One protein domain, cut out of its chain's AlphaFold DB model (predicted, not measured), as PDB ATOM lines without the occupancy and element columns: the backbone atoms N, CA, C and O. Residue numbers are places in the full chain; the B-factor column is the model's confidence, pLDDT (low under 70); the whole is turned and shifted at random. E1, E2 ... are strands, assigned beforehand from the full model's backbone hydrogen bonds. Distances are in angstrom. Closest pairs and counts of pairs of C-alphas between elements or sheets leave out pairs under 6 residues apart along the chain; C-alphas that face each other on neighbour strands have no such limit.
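Overview. This is residues 221 to 333 of the 382 residues of an uncharacterized protein of Desulfurococcaceae archaeon (UniProt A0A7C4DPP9). A twisted sheet of eight strands rolls into a narrow, flattened tube: E8, E1, E2 and the later part of E4 make one wall, E3, the earlier part of E4 and E7 the other, and E4 folds back to join them. The E5 and E6 hairpin extends the first wall beyond E4. The 113 printed residues hold no named helix and strands E1 to E8 in number order, in a branched antiparallel sheet; the class is all strand. The whole is compact, with a radius of gyration of the C-alphas of 14.1 A, yet elongated, spanning 49 by 26 by 24 A.

Along the chain. E1, residues 223 to 233, begins at C-alpha 223 (186.117, 216.330, 231.954) and is 31.5 A long. E2, 236 to 247, measures 36.0 A. E3 is 260 to 264. E4, 267 to 285, measures 13.9 A end to end, passing C-alpha 273 (175.370, 225.707, 236.488). E5 is 296 to 300, E6 303 to 307, and E7 312 to 320. E8, 325 to 332, ends at (193.085, 225.522, 224.202).

Arrangement. E1 and E2 form a hairpin, with N 227 and O 242 at 2.9 A. E8 lies on the other side of E1, with N 228 and O 330 at 2.8 A. E4 bends by 177 degrees; E2 and E3 lie on one side, with N 243 to O 281 and N 262 to O 269 at 2.8 and 2.9 A. E6 and E7 lie on the other side, with N 282 to O 306 and N 270 to O 317 both at 2.8 A. In the E5 and E6 hairpin, N 296 and O 307 are 2.8 A apart. The closest C-alphas of E3 and E8, Ser 263 and Val 326, are 6.1 A apart.

Size, cuts and confidence. The C-alphas farthest apart, Asn 235 and Gly 252, are 48.7 A apart. The printed part has no cut. The link from E2 to E3 is long. The pLDDT is under 70 at residues 235, 249 to 257, 323 to 328 and 333.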
ATOM      1  N   SER A 221     185.057 209.554 232.689       72.44
ATOM      2  CA  SER A 221     184.000 210.440 233.187       72.44
ATOM      3  C   SER A 221     184.506 211.834 233.589       72.44
ATOM      4  O   SER A 221     183.718 212.781 233.652       72.44
ATOM      5  N   ILE A 222     185.816 211.985 233.819       79.44
ATOM      6  CA  ILE A 222     186.433 213.260 234.190       79.44
ATOM      7  C   ILE A 222     186.570 214.131 232.946       79.44
ATOM      8  O   ILE A 222     187.242 213.783 231.977       79.44
ATOM      9  N   ARG A 223     185.956 215.313 232.988       85.00
ATOM     10  CA  ARG A 223     186.117 216.330 231.954       85.00
ATOM     11  C   ARG A 223     187.268 217.258 232.290       85.00
ATOM     12  O   ARG A 223     187.504 217.600 233.448       85.00
ATOM     13  N   ARG A 224     187.939 217.718 231.240       84.88
ATOM     14  CA  ARG A 224     189.099 218.602 231.310       84.88
ATOM     15  C   ARG A 224     188.879 219.812 230.418       84.88
ATOM     16  O   ARG A 224     188.455 219.662 229.275       84.88
ATOM     17  N   LYS A 225     189.214 220.999 230.918       87.75
ATOM     18  CA  LYS A 225     189.352 222.211 230.108       87.75
ATOM     19  C   LYS A 225     190.651 222.933 230.418       87.75
ATOM     20  O   LYS A 225     191.066 223.010 231.575       87.75
ATOM     21  N   VAL A 226     191.264 223.484 229.375       86.69
ATOM     22  CA  VAL A 226     192.492 224.273 229.475       86.69
ATOM     23  C   VAL A 226     192.265 225.649 228.894       86.69
ATOM     24  O   VAL A 226     191.750 225.795 227.787       86.69
ATOM     25  N   PHE A 227     192.711 226.660 229.624       86.75
ATOM     26  CA  PHE A 227     192.646 228.040 229.183       86.75
ATOM     27  C   PHE A 227     194.016 228.678 229.270       86.75
ATOM     28  O   PHE A 227     194.693 228.592 230.290       86.75
ATOM     29  N   GLU A 228     194.405 229.368 228.211       87.44
ATOM     30  CA  GLU A 228     195.480 230.340 228.270       87.44
ATOM     31  C   GLU A 228     194.903 231.700 228.620       87.44
ATOM     32  O   GLU A 228     193.951 232.196 228.010       87.44
ATOM     33  N   ILE A 229     195.511 232.300 229.626       85.75
ATOM     34  CA  ILE A 229     195.094 233.562 230.196       85.75
ATOM     35  C   ILE A 229     196.236 234.534 229.962       85.75
ATOM     36  O   ILE A 229     197.348 234.320 230.451       85.75
ATOM     37  N   ALA A 230     195.989 235.587 229.189       84.94
ATOM     38  CA  ALA A 230     196.983 236.630 229.004       84.94
ATOM     39  C   ALA A 230     196.947 237.575 230.207       84.94
ATOM     40  O   ALA A 230     195.898 238.032 230.661       84.94
ATOM     41  N   VAL A 231     198.125 237.822 230.763       82.12
ATOM     42  CA  VAL A 231     198.288 238.497 232.038       82.12
ATOM     43  C   VAL A 231     199.359 239.570 231.895       82.12
ATOM     44  O   VAL A 231     200.554 239.278 231.785       82.12
ATOM     45  N   SER A 232     198.921 240.824 231.893       78.31
ATOM     46  CA  SER A 232     199.764 242.009 231.750       78.31
ATOM     47  C   SER A 232     200.208 242.532 233.109       78.31
ATOM     48  O   SER A 232     199.382 242.751 233.991       78.31
ATOM     49  N   SER A 233     201.511 242.756 233.268       74.19
ATOM     50  CA  SER A 233     202.118 243.317 234.477       74.19
ATOM     51  C   SER A 233     203.052 244.484 234.132       74.19
ATOM     52  O   SER A 233     203.505 244.569 232.986       74.19
ATOM     53  N   PRO A 234     203.422 245.340 235.103       70.81
ATOM     54  CA  PRO A 234     204.421 246.392 234.890       70.81
ATOM     55  C   PRO A 234     205.771 245.866 234.372       70.81
ATOM     56  O   PRO A 234     206.486 246.580 233.675       70.81
ATOM     57  N   ASN A 235     206.094 244.604 234.675       68.19
ATOM     58  CA  ASN A 235     207.350 243.952 234.306       68.19
ATOM     59  C   ASN A 235     207.270 243.192 232.967       68.19
ATOM     60  O   ASN A 235     208.243 242.557 232.565       68.19
ATOM     61  N   GLY A 236     206.123 243.238 232.279       72.12
ATOM     62  CA  GLY A 236     205.899 242.582 230.991       72.12
ATOM     63  C   GLY A 236     204.591 241.791 230.920       72.12
ATOM     64  O   GLY A 236     203.897 241.580 231.921       72.12
ATOM     65  N   ASN A 237     204.265 241.342 229.707       79.19
ATOM     66  CA  ASN A 237     203.139 240.450 229.448       79.19
ATOM     67  C   ASN A 237     203.569 238.994 229.639       79.19
ATOM     68  O   ASN A 237     204.642 238.588 229.199       79.19
ATOM     69  N   SER A 238     202.711 238.215 230.284       79.56
ATOM     70  CA  SER A 238     202.899 236.791 230.555       79.56
ATOM     71  C   SER A 238     201.632 236.024 230.185       79.56
ATOM     72  O   SER A 238     200.554 236.612 230.110       79.56
ATOM     73  N   THR A 239     201.752 234.720 229.973       82.88
ATOM     74  CA  THR A 239     200.606 233.836 229.746       82.88
ATOM     75  C   THR A 239     200.564 232.813 230.865       82.88
ATOM     76  O   THR A 239     201.591 232.238 231.223       82.88
ATOM     77  N   VAL A 240     199.383 232.626 231.441       83.88
ATOM     78  CA  VAL A 240     199.131 231.713 232.555       83.88
ATOM     79  C   VAL A 240     198.150 230.660 232.079       83.88
ATOM     80  O   VAL A 240     197.106 230.990 231.523       83.88
ATOM     81  N   THR A 241     198.476 229.396 232.302       86.56
ATOM     82  CA  THR A 241     197.589 228.282 231.959       86.56
ATOM     83  C   THR A 241     196.657 227.988 233.125       86.56
ATOM     84  O   THR A 241     197.125 227.789 234.237       86.56
ATOM     85  N   LEU A 242     195.355 227.920 232.897       88.12
ATOM     86  CA  LEU A 242     194.384 227.372 233.837       88.12
ATOM     87  C   LEU A 242     193.995 225.975 233.360       88.12
ATOM     88  O   LEU A 242     193.495 225.831 232.247       88.12
ATOM     89  N   ILE A 243     194.201 224.967 234.203       88.50
ATOM     90  CA  ILE A 243     193.695 223.609 234.003       88.50
ATOM     91  C   ILE A 243     192.537 223.407 234.972       88.50
ATOM     92  O   ILE A 243     192.671 223.649 236.176       88.50
ATOM     93  N   LEU A 244     191.398 222.981 234.438       89.62
ATOM     94  CA  LEU A 244     190.190 222.697 235.193       89.62
ATOM     95  C   LEU A 244     189.736 221.271 234.902       89.62
ATOM     96  O   LEU A 244     189.406 220.942 233.761       89.62
ATOM     97  N   LEU A 245     189.686 220.456 235.949       89.06
ATOM     98  CA  LEU A 245     189.125 219.111 235.917       89.06
ATOM     99  C   LEU A 245     187.805 219.120 236.663       89.06
ATOM    100  O   LEU A 245     187.700 219.746 237.722       89.06
ATOM    101  N   TYR A 246     186.805 218.438 236.126       88.38
ATOM    102  CA  TYR A 246     185.499 218.362 236.758       88.38
ATOM    103  C   TYR A 246     184.736 217.099 236.373       88.38
ATOM    104  O   TYR A 246     184.876 216.571 235.272       88.38
ATOM    105  N   LEU A 247     183.900 216.635 237.297       82.00
ATOM    106  CA  LEU A 247     182.957 215.544 237.072       82.00
ATOM    107  C   LEU A 247     181.553 216.139 236.892       82.00
ATOM    108  O   LEU A 247     181.009 216.684 237.861       82.00
ATOM    109  N   PRO A 248     180.960 216.071 235.687       73.00
ATOM    110  CA  PRO A 248     179.581 216.496 235.484       73.00
ATOM    111  C   PRO A 248     178.633 215.584 236.279       73.00
ATOM    112  O   PRO A 248     178.738 214.363 236.203       73.00
ATOM    113  N   GLU A 249     177.701 216.159 237.047       66.06
ATOM    114  CA  GLU A 249     176.602 215.370 237.619       66.06
ATOM    115  C   GLU A 249     175.700 214.888 236.471       66.06
ATOM    116  O   GLU A 249     175.320 215.682 235.605       66.06
ATOM    117  N   ASP A 250     175.388 213.591 236.464       54.91
ATOM    118  CA  ASP A 250     174.636 212.901 235.412       54.91
ATOM    119  C   ASP A 250     173.155 213.322 235.440       54.91
ATOM    120  O   ASP A 250     172.277 212.647 235.979       54.91
ATOM    121  N   HIS A 251     172.874 214.514 234.917       46.41
ATOM    122  CA  HIS A 251     171.519 215.018 234.734       46.41
ATOM    123  C   HIS A 251     171.081 214.662 233.321       46.41
ATOM    124  O   HIS A 251     171.434 215.345 232.358       46.41
ATOM    125  N   GLY A 252     170.347 213.551 233.219       41.19
ATOM    126  CA  GLY A 252     169.846 212.963 231.980       41.19
ATOM    127  C   GLY A 252     169.587 213.973 230.857       41.19
ATOM    128  O   GLY A 252     168.580 214.678 230.847       41.19
ATOM    129  N   GLY A 253     170.498 213.993 229.884       39.34
ATOM    130  CA  GLY A 253     170.251 214.505 228.538       39.34
ATOM    131  C   GLY A 253     170.140 216.021 228.341       39.34
ATOM    132  O   GLY A 253     169.602 216.410 227.305       39.34
ATOM    133  N   GLN A 254     170.634 216.887 229.237       41.72
ATOM    134  CA  GLN A 254     170.699 218.332 228.948       41.72
ATOM    135  C   GLN A 254     172.107 218.840 228.606       41.72
ATOM    136  O   GLN A 254     173.095 218.558 229.279       41.72
ATOM    137  N   ALA A 255     172.154 219.599 227.507       45.19
ATOM    138  CA  ALA A 255     173.300 220.336 226.998       45.19
ATOM    139  C   ALA A 255     173.676 221.516 227.922       45.19
ATOM    140  O   ALA A 255     172.797 222.109 228.544       45.19
ATOM    141  N   ASP A 256     174.974 221.845 227.950       52.31
ATOM    142  CA  ASP A 256     175.669 222.863 228.767       52.31
ATOM    143  C   ASP A 256     175.859 222.566 230.271       52.31
ATOM    144  O   ASP A 256     175.488 223.336 231.154       52.31
ATOM    145  N   LEU A 257     176.553 221.457 230.565       65.12
ATOM    146  CA  LEU A 257     177.206 221.210 231.868       65.12
ATOM    147  C   LEU A 257     178.641 221.757 231.938       65.12
ATOM    148  O   LEU A 257     179.335 221.550 232.938       65.12
ATOM    149  N   ASP A 258     179.091 222.423 230.877       79.06
ATOM    150  CA  ASP A 258     180.429 222.979 230.795       79.06
ATOM    151  C   ASP A 258     180.546 224.236 231.676       79.06
ATOM    152  O   ASP A 258     179.625 225.058 231.737       79.06
ATOM    153  N   PRO A 259     181.680 224.428 232.366       85.62
ATOM    154  CA  PRO A 259     181.896 225.610 233.180       85.62
ATOM    155  C   PRO A 259     181.961 226.872 232.317       85.62
ATOM    156  O   PRO A 259     182.674 226.930 231.314       85.62
ATOM    157  N   TYR A 260     181.277 227.920 232.772       87.00
ATOM    158  CA  TYR A 260     181.407 229.267 232.236       87.00
ATOM    159  C   TYR A 260     182.615 229.957 232.868       87.00
ATOM    160  O   TYR A 260     182.698 230.065 234.097       87.00
ATOM    161  N   ILE A 261     183.543 230.441 232.039       86.88
ATOM    162  CA  ILE A 261     184.769 231.089 232.508       86.88
ATOM    163  C   ILE A 261     184.889 232.484 231.918       86.88
ATOM    164  O   ILE A 261     184.823 232.668 230.705       86.88
ATOM    165  N   VAL A 262     185.106 233.462 232.791       87.44
ATOM    166  CA  VAL A 262     185.357 234.852 232.411       87.44
ATOM    167  C   VAL A 262     186.566 235.410 233.131       87.44
ATOM    168  O   VAL A 262     186.846 235.074 234.283       87.44
ATOM    169  N   SER A 263     187.264 236.304 232.443       83.19
ATOM    170  CA  SER A 263     188.288 237.163 233.020       83.19
ATOM    171  C   SER A 263     187.775 238.597 233.065       83.19
ATOM    172  O   SER A 263     187.454 239.164 232.020       83.19
ATOM    173  N   GLU A 264     187.739 239.195 234.250       80.19
ATOM    174  CA  GLU A 264     187.370 240.598 234.430       80.19
ATOM    175  C   GLU A 264     188.412 241.296 235.304       80.19
ATOM    176  O   GLU A 264     188.634 240.925 236.460       80.19
ATOM    177  N   ASN A 265     189.038 242.337 234.752       80.81
ATOM    178  CA  ASN A 265     190.082 243.132 235.397       80.81
ATOM    179  C   ASN A 265     191.260 242.277 235.878       80.81
ATOM    180  O   ASN A 265     192.147 241.954 235.103       80.81
ATOM    181  N   ASN A 266     191.255 241.922 237.161       86.69
ATOM    182  CA  ASN A 266     192.314 241.194 237.853       86.69
ATOM    183  C   ASN A 266     191.802 239.841 238.375       86.69
ATOM    184  O   ASN A 266     192.442 239.217 239.216       86.69
ATOM    185  N   THR A 267     190.609 239.417 237.944       87.94
ATOM    186  CA  THR A 267     189.920 238.233 238.461       87.94
ATOM    187  C   THR A 267     189.612 237.249 237.345       87.94
ATOM    188  O   THR A 267     189.135 237.630 236.277       87.94
ATOM    189  N   ILE A 268     189.842 235.971 237.622       89.81
ATOM    190  CA  ILE A 268     189.371 234.844 236.819       89.81
ATOM    191  C   ILE A 268     188.213 234.215 237.582       89.81
ATOM    192  O   ILE A 268     188.370 233.842 238.747       89.81
ATOM    193  N   LYS A 269     187.052 234.102 236.942       90.75
ATOM    194  CA  LYS A 269     185.859 233.494 237.527       90.75
ATOM    195  C   LYS A 269     185.444 232.277 236.715       90.75
ATOM    196  O   LYS A 269     185.134 232.399 235.538       90.75
ATOM    197  N   VAL A 270     185.379 231.132 237.383       91.12
ATOM    198  CA  VAL A 270     184.824 229.870 236.883       91.12
ATOM    199  C   VAL A 270     183.476 229.663 237.560       91.12
ATOM    200  O   VAL A 270     183.372 229.805 238.778       91.12
ATOM    201  N   SER A 271     182.426 229.370 236.801       90.62
ATOM    202  CA  SER A 271     181.082 229.127 237.336       90.62
ATOM    203  C   SER A 271     180.479 227.880 236.711       90.62
ATOM    204  O   SER A 271     180.527 227.713 235.496       90.62
ATOM    205  N   PHE A 272     179.888 227.032 237.542       87.81
ATOM    206  CA  PHE A 272     179.148 225.851 237.116       87.81
ATOM    207  C   PHE A 272     177.652 226.097 237.308       87.81
ATOM    208  O   PHE A 272     177.245 226.726 238.287       87.81
ATOM    209  N   ALA A 273     176.826 225.600 236.382       84.56
ATOM    210  CA  ALA A 273     175.370 225.707 236.488       84.56
ATOM    211  C   ALA A 273     174.828 224.958 237.721       84.56
ATOM    212  O   ALA A 273     173.911 225.429 238.393       84.56
ATOM    213  N   THR A 274     175.445 223.823 238.052       81.44
ATOM    214  CA  THR A 274     175.204 223.041 239.268       81.44
ATOM    215  C   THR A 274     176.524 222.798 240.004       81.44
ATOM    216  O   THR A 274     177.579 222.811 239.374       81.44
ATOM    217  N   PRO A 275     176.524 222.604 241.337       84.06
ATOM    218  CA  PRO A 275     177.763 222.343 242.059       84.06
ATOM    219  C   PRO A 275     178.387 220.997 241.651       84.06
ATOM    220  O   PRO A 275     177.815 219.951 241.940       84.06
ATOM    221  N   GLN A 276     179.573 221.020 241.045       84.25
ATOM    222  CA  GLN A 276     180.272 219.830 240.537       84.25
ATOM    223  C   GLN A 276     181.543 219.536 241.334       84.25
ATOM    224  O   GLN A 276     182.114 220.439 241.943       84.25
ATOM    225  N   LEU A 277     182.012 218.286 241.339       83.88
ATOM    226  CA  LEU A 277     183.348 217.994 241.866       83.88
ATOM    227  C   LEU A 277     184.387 218.565 240.907       83.88
ATOM    228  O   LEU A 277     184.323 218.281 239.713       83.88
ATOM    229  N   CYS A 278     185.317 219.368 241.416       87.25
ATOM    230  CA  CYS A 278     186.322 220.017 240.596       87.25
ATOM    231  C   CYS A 278     187.703 220.098 241.257       87.25
ATOM    232  O   CYS A 278     187.847 220.100 242.486       87.25
ATOM    233  N   PHE A 279     188.709 220.192 240.394       90.19
ATOM    234  CA  PHE A 279     190.104 220.455 240.707       90.19
ATOM    235  C   PHE A 279     190.605 221.536 239.755       90.19
ATOM    236  O   PHE A 279     190.314 221.517 238.559       90.19
ATOM    237  N   MET A 280     191.362 222.485 240.294       90.94
ATOM    238  CA  MET A 280     191.895 223.605 239.537       90.94
ATOM    239  C   MET A 280     193.397 223.723 239.754       90.94
ATOM    240  O   MET A 280     193.865 223.662 240.892       90.94
ATOM    241  N   GLN A 281     194.119 223.996 238.670       89.00
ATOM    242  CA  GLN A 281     195.512 224.416 238.687       89.00
ATOM    243  C   GLN A 281     195.697 225.685 237.856       89.00
ATOM    244  O   GLN A 281     195.264 225.773 236.711       89.00
ATOM    245  N   LEU A 282     196.415 226.645 238.422       88.62
ATOM    246  CA  LEU A 282     196.932 227.827 237.754       88.62
ATOM    247  C   LEU A 282     198.430 227.645 237.551       88.62
ATOM    248  O   LEU A 282     199.169 227.405 238.504       88.62
ATOM    249  N   GLY A 283     198.856 227.769 236.303       83.31
ATOM    250  CA  GLY A 283     200.235 227.686 235.864       83.31
ATOM    251  C   GLY A 283     201.102 228.804 236.435       83.31
ATOM    252  O   GLY A 283     200.733 229.523 237.358       83.31
ATOM    253  N   VAL A 284     202.298 228.932 235.871       83.31
ATOM    254  CA  VAL A 284     203.384 229.701 236.483       83.31
ATOM    255  C   VAL A 284     203.027 231.177 236.649       83.31
ATOM    256  O   VAL A 284     202.824 231.911 235.681       83.31
ATOM    257  N   LEU A 285     203.009 231.619 237.901       83.00
ATOM    258  CA  LEU A 285     202.761 232.989 238.317       83.00
ATOM    259  C   LEU A 285     203.926 233.487 239.174       83.00
ATOM    260  O   LEU A 285     204.444 232.775 240.025       83.00
ATOM    261  N   LEU A 286     204.342 234.732 238.949       80.38
ATOM    262  CA  LEU A 286     205.389 235.386 239.749       80.38
ATOM    263  C   LEU A 286     204.850 236.039 241.028       80.38
ATOM    264  O   LEU A 286     205.629 236.407 241.895       80.38
ATOM    265  N   GLU A 287     203.533 236.199 241.121       81.19
ATOM    266  CA  GLU A 287     202.863 236.950 242.179       81.19
ATOM    267  C   GLU A 287     201.981 236.015 243.006       81.19
ATOM    268  O   GLU A 287     201.502 234.990 242.507       81.19
ATOM    269  N   GLU A 288     201.737 236.396 244.258       84.12
ATOM    270  CA  GLU A 288     200.742 235.735 245.097       84.12
ATOM    271  C   GLU A 288     199.328 235.993 244.583       84.12
ATOM    272  O   GLU A 288     198.975 237.104 244.181       84.12
ATOM    273  N   VAL A 289     198.509 234.943 244.600       88.06
ATOM    274  CA  VAL A 289     197.092 235.011 244.242       88.06
ATOM    275  C   VAL A 289     196.236 234.724 245.459       88.06
ATOM    276  O   VAL A 289     196.622 233.964 246.346       88.06
ATOM    277  N   SER A 290     195.042 235.300 245.481       90.19
ATOM    278  CA  SER A 290     194.010 234.934 246.444       90.19
ATOM    279  C   SER A 290     192.828 234.314 245.717       90.19
ATOM    280  O   SER A 290     192.561 234.619 244.557       90.19
ATOM    281  N   ALA A 291     192.117 233.411 246.383       90.56
ATOM    282  CA  ALA A 291     190.913 232.821 245.828       90.56
ATOM    283  C   ALA A 291     189.852 232.624 246.903       90.56
ATOM    284  O   ALA A 291     190.151 232.548 248.094       90.56
ATOM    285  N   ASN A 292     188.600 232.506 246.468       92.12
ATOM    286  CA  ASN A 292     187.487 232.122 247.340       92.12
ATOM    287  C   ASN A 292     187.489 230.620 247.695       92.12
ATOM    288  O   ASN A 292     186.610 230.161 248.423       92.12
ATOM    289  N   VAL A 293     188.456 229.861 247.175       87.94
ATOM    290  CA  VAL A 293     188.694 228.450 247.480       87.94
ATOM    291  C   VAL A 293     190.100 228.263 248.051       87.94
ATOM    292  O   VAL A 293     190.993 229.050 247.733       87.94
ATOM    293  N   PRO A 294     190.335 227.220 248.867       85.81
ATOM    294  CA  PRO A 294     191.673 226.913 249.352       85.81
ATOM    295  C   PRO A 294     192.626 226.630 248.189       85.81
ATOM    296  O   PRO A 294     192.372 225.733 247.382       85.81
ATOM    297  N   LEU A 295     193.735 227.364 248.147       85.75
ATOM    298  CA  LEU A 295     194.842 227.118 247.233       85.75
ATOM    299  C   LEU A 295     196.081 226.702 248.019       85.75
ATOM    300  O   LEU A 295     196.377 227.248 249.081       85.75
ATOM    301  N   GLN A 296     196.803 225.733 247.475       85.94
ATOM    302  CA  GLN A 296     198.182 225.438 247.829       85.94
ATOM    303  C   GLN A 296     199.088 225.787 246.656       85.94
ATOM    304  O   GLN A 296     198.624 225.992 245.534       85.94
ATOM    305  N   ALA A 297     200.381 225.878 246.935       82.94
ATOM    306  CA  ALA A 297     201.374 226.301 245.970       82.94
ATOM    307  C   ALA A 297     202.628 225.430 246.036       82.94
ATOM    308  O   ALA A 297     203.004 224.954 247.108       82.94
ATOM    309  N   TYR A 298     203.285 225.261 244.891       75.88
ATOM    310  CA  TYR A 298     204.654 224.758 244.816       75.88
ATOM    311  C   TYR A 298     205.476 225.616 243.850       75.88
ATOM    312  O   TYR A 298     204.965 226.159 242.866       75.88
ATOM    313  N   THR A 299     206.759 225.765 244.160       74.25
ATOM    314  CA  THR A 299     207.671 226.636 243.413       74.25
ATOM    315  C   THR A 299     208.419 225.838 242.359       74.25
ATOM    316  O   THR A 299     208.952 224.766 242.643       74.25
ATOM    317  N   ILE A 300     208.519 226.392 241.154       72.12
ATOM    318  CA  ILE A 300     209.350 225.864 240.073       72.12
ATOM    319  C   ILE A 300     210.272 226.962 239.521       72.12
ATOM    320  O   ILE A 300     210.043 228.149 239.770       72.12
ATOM    321  N   PRO A 301     211.320 226.621 238.748       72.69
ATOM    322  CA  PRO A 301     212.089 227.634 238.036       72.69
ATOM    323  C   PRO A 301     211.165 228.496 237.163       72.69
ATOM    324  O   PRO A 301     210.499 227.984 236.266       72.69
ATOM    325  N   GLY A 302     211.115 229.802 237.441       75.50
ATOM    326  CA  GLY A 302     210.277 230.764 236.716       75.50
ATOM    327  C   GLY A 302     209.001 231.215 237.438       75.50
ATOM    328  O   GLY A 302     208.367 232.146 236.952       75.50
ATOM    329  N   GLY A 303     208.637 230.627 238.585       81.56
ATOM    330  CA  GLY A 303     207.535 231.126 239.416       81.56
ATOM    331  C   GLY A 303     206.856 230.059 240.273       81.56
ATOM    332  O   GLY A 303     207.432 229.026 240.605       81.56
ATOM    333  N   VAL A 304     205.612 230.329 240.642       83.75
ATOM    334  CA  VAL A 304     204.793 229.515 241.541       83.75
ATOM    335  C   VAL A 304     203.579 228.990 240.784       83.75
ATOM    336  O   VAL A 304     202.958 229.722 240.017       83.75
ATOM    337  N   ILE A 305     203.251 227.719 240.992       83.75
ATOM    338  CA  ILE A 305     202.020 227.093 240.499       83.75
ATOM    339  C   ILE A 305     201.060 226.973 241.677       83.75
ATOM    340  O   ILE A 305     201.464 226.520 242.750       83.75
ATOM    341  N   TYR A 306     199.798 227.355 241.474       87.00
ATOM    342  CA  TYR A 306     198.746 227.281 242.492       87.00
ATOM    343  C   TYR A 306     197.720 226.220 242.120       87.00
ATOM    344  O   TYR A 306     197.358 226.097 240.955       87.00
ATOM    345  N   TYR A 307     197.215 225.468 243.092       86.62
ATOM    346  CA  TYR A 307     196.247 224.400 242.848       86.62
ATOM    347  C   TYR A 307     195.339 224.155 244.055       86.62
ATOM    348  O   TYR A 307     195.648 224.548 245.181       86.62
ATOM    349  N   THR A 308     194.210 223.488 243.835       83.94
ATOM    350  CA  THR A 308     193.302 223.059 244.909       83.94
ATOM    351  C   THR A 308     193.802 221.751 245.539       83.94
ATOM    352  O   THR A 308     193.922 220.759 244.825       83.94
ATOM    353  N   PRO A 309     194.069 221.685 246.856       72.12
ATOM    354  CA  PRO A 309     194.761 220.540 247.470       72.12
ATOM    355  C   PRO A 309     193.899 219.291 247.685       72.12
ATOM    356  O   PRO A 309     194.401 218.250 248.101       72.12
ATOM    357  N   LYS A 310     192.592 219.406 247.473       73.94
ATOM    358  CA  LYS A 310     191.620 218.319 247.566       73.94
ATOM    359  C   LYS A 310     190.499 218.585 246.576       73.94
ATOM    360  O   LYS A 310     190.282 219.743 246.217       73.94
ATOM    361  N   THR A 311     189.761 217.544 246.218       75.12
ATOM    362  CA  THR A 311     188.522 217.661 245.452       75.12
ATOM    363  C   THR A 311     187.568 218.627 246.146       75.12
ATOM    364  O   THR A 311     187.303 218.518 247.348       75.12
ATOM    365  N   LEU A 312     187.072 219.606 245.396       80.62
ATOM    366  CA  LEU A 312     186.132 220.604 245.890       80.62
ATOM    367  C   LEU A 312     184.776 220.413 245.223       80.62
ATOM    368  O   LEU A 312     184.708 220.068 244.051       80.62
ATOM    369  N   LYS A 313     183.687 220.695 245.944       84.00
ATOM    370  CA  LYS A 313     182.367 220.861 245.327       84.00
ATOM    371  C   LYS A 313     182.214 222.322 244.896       84.00
ATOM    372  O   LYS A 313     182.018 223.206 245.727       84.00
ATOM    373  N   CYS A 314     182.369 222.573 243.604       84.00
ATOM    374  CA  CYS A 314     182.531 223.884 242.999       84.00
ATOM    375  C   CYS A 314     181.231 224.357 242.351       84.00
ATOM    376  O   CYS A 314     180.744 223.750 241.404       84.00
ATOM    377  N   SER A 315     180.693 225.474 242.834       86.88
ATOM    378  CA  SER A 315     179.644 226.242 242.147       86.88
ATOM    379  C   SER A 315     180.222 227.490 241.482       86.88
ATOM    380  O   SER A 315     179.916 227.792 240.332       86.88
ATOM    381  N   SER A 316     181.113 228.202 242.178       89.88
ATOM    382  CA  SER A 316     181.870 229.318 241.620       89.88
ATOM    383  C   SER A 316     183.247 229.430 242.267       89.88
ATOM    384  O   SER A 316     183.367 229.468 243.492       89.88
ATOM    385  N   ILE A 317     184.280 229.525 241.434       90.62
ATOM    386  CA  ILE A 317     185.665 229.769 241.832       90.62
ATOM    387  C   ILE A 317     186.063 231.141 241.308       90.62
ATOM    388  O   ILE A 317     185.833 231.457 240.145       90.62
ATOM    389  N   GLN A 318     186.651 231.960 242.167       92.12
ATOM    390  CA  GLN A 318     187.158 233.284 241.843       92.12
ATOM    391  C   GLN A 318     188.598 233.371 242.313       92.12
ATOM    392  O   GLN A 318     188.874 233.159 243.493       92.12
ATOM    393  N   VAL A 319     189.491 233.685 241.382       91.12
ATOM    394  CA  VAL A 319     190.924 233.850 241.614       91.12
ATOM    395  C   VAL A 319     191.282 235.290 241.300       91.12
ATOM    396  O   VAL A 319     191.081 235.742 240.177       91.12
ATOM    397  N   PHE A 320     191.830 235.994 242.279       90.00
ATOM    398  CA  PHE A 320     192.293 237.366 242.167       90.00
ATOM    399  C   PHE A 320     193.822 237.415 242.036       90.00
ATOM    400  O   PHE A 320     194.550 236.834 242.843       90.00
ATOM    401  N   ILE A 321     194.298 238.137 241.020       87.56
ATOM    402  CA  ILE A 321     195.711 238.339 240.693       87.56
ATOM    403  C   ILE A 321     196.040 239.835 240.884       87.56
ATOM    404  O   ILE A 321     195.750 240.645 240.004       87.56
ATOM    405  N   PRO A 322     196.645 240.245 242.015       76.31
ATOM    406  CA  PRO A 322     196.634 241.640 242.475       76.31
ATOM    407  C   PRO A 322     197.262 242.663 241.525       76.31
ATOM    408  O   PRO A 322     196.738 243.765 241.370       76.31
ATOM    409  N   VAL A 323     198.381 242.312 240.891       68.75
ATOM    410  CA  VAL A 323     199.250 243.269 240.174       68.75
ATOM    411  C   VAL A 323     199.026 243.230 238.660       68.75
ATOM    412  O   VAL A 323     199.748 243.871 237.896       68.75
ATOM    413  N   LYS A 324     198.064 242.426 238.191       69.31
ATOM    414  CA  LYS A 324     198.028 242.028 236.790       69.31
ATOM    415  C   LYS A 324     196.649 242.194 236.175       69.31
ATOM    416  O   LYS A 324     195.670 241.661 236.689       69.31
ATOM    417  N   HIS A 325     196.604 242.877 235.035       67.88
ATOM    418  CA  HIS A 325     195.416 242.889 234.196       67.88
ATOM    419  C   HIS A 325     195.324 241.565 233.450       67.88
ATOM    420  O   HIS A 325     196.212 241.196 232.681       67.88
ATOM    421  N   VAL A 326     194.241 240.852 233.708       69.06
ATOM    422  CA  VAL A 326     193.853 239.630 233.027       69.06
ATOM    423  C   VAL A 326     193.119 240.043 231.756       69.06
ATOM    424  O   VAL A 326     191.974 240.490 231.795       69.06
ATOM    425  N   ALA A 327     193.814 239.952 230.628       63.47
ATOM    426  CA  ALA A 327     193.322 240.373 229.328       63.47
ATOM    427  C   ALA A 327     193.185 239.154 228.417       63.47
ATOM    428  O   ALA A 327     194.172 238.629 227.918       63.47
ATOM    429  N   GLY A 328     191.947 238.738 228.161       67.12
ATOM    430  CA  GLY A 328     191.654 237.664 227.221       67.12
ATOM    431  C   GLY A 328     191.790 236.267 227.827       67.12
ATOM    432  O   GLY A 328     192.751 235.937 228.525       67.12
ATOM    433  N   LEU A 329     190.797 235.444 227.508       77.81
ATOM    434  CA  LEU A 329     190.719 234.038 227.855       77.81
ATOM    435  C   LEU A 329     190.616 233.264 226.545       77.81
ATOM    436  O   LEU A 329     189.701 233.510 225.757       77.81
ATOM    437  N   LYS A 330     191.561 232.362 226.292       81.75
ATOM    438  CA  LYS A 330     191.544 231.519 225.100       81.75
ATOM    439  C   LYS A 330     191.527 230.061 225.526       81.75
ATOM    440  O   LYS A 330     192.490 229.577 226.114       81.75
ATOM    441  N   GLU A 331     190.430 229.373 225.231       81.75
ATOM    442  CA  GLU A 331     190.365 227.921 225.386       81.75
ATOM    443  C   GLU A 331     191.367 227.269 224.430       81.75
ATOM    444  O   GLU A 331     191.488 227.659 223.263       81.75
ATOM    445  N   GLN A 332     192.122 226.311 224.952       77.44
ATOM    446  CA  GLN A 332     193.085 225.522 224.202       77.44
ATOM    447  C   GLN A 332     192.617 224.072 224.192       77.44
ATOM    448  O   GLN A 332     192.153 223.552 225.207       77.44
ATOM    449  N   VAL A 333     192.753 223.425 223.036       64.00
ATOM    450  CA  VAL A 333     192.417 222.002 222.883       64.00
ATOM    451  C   VAL A 333     193.460 221.148 223.605       64.00
ATOM    452  O   VAL A 333     193.103 220.247 224.356       64.00
TER     453      VAL A 333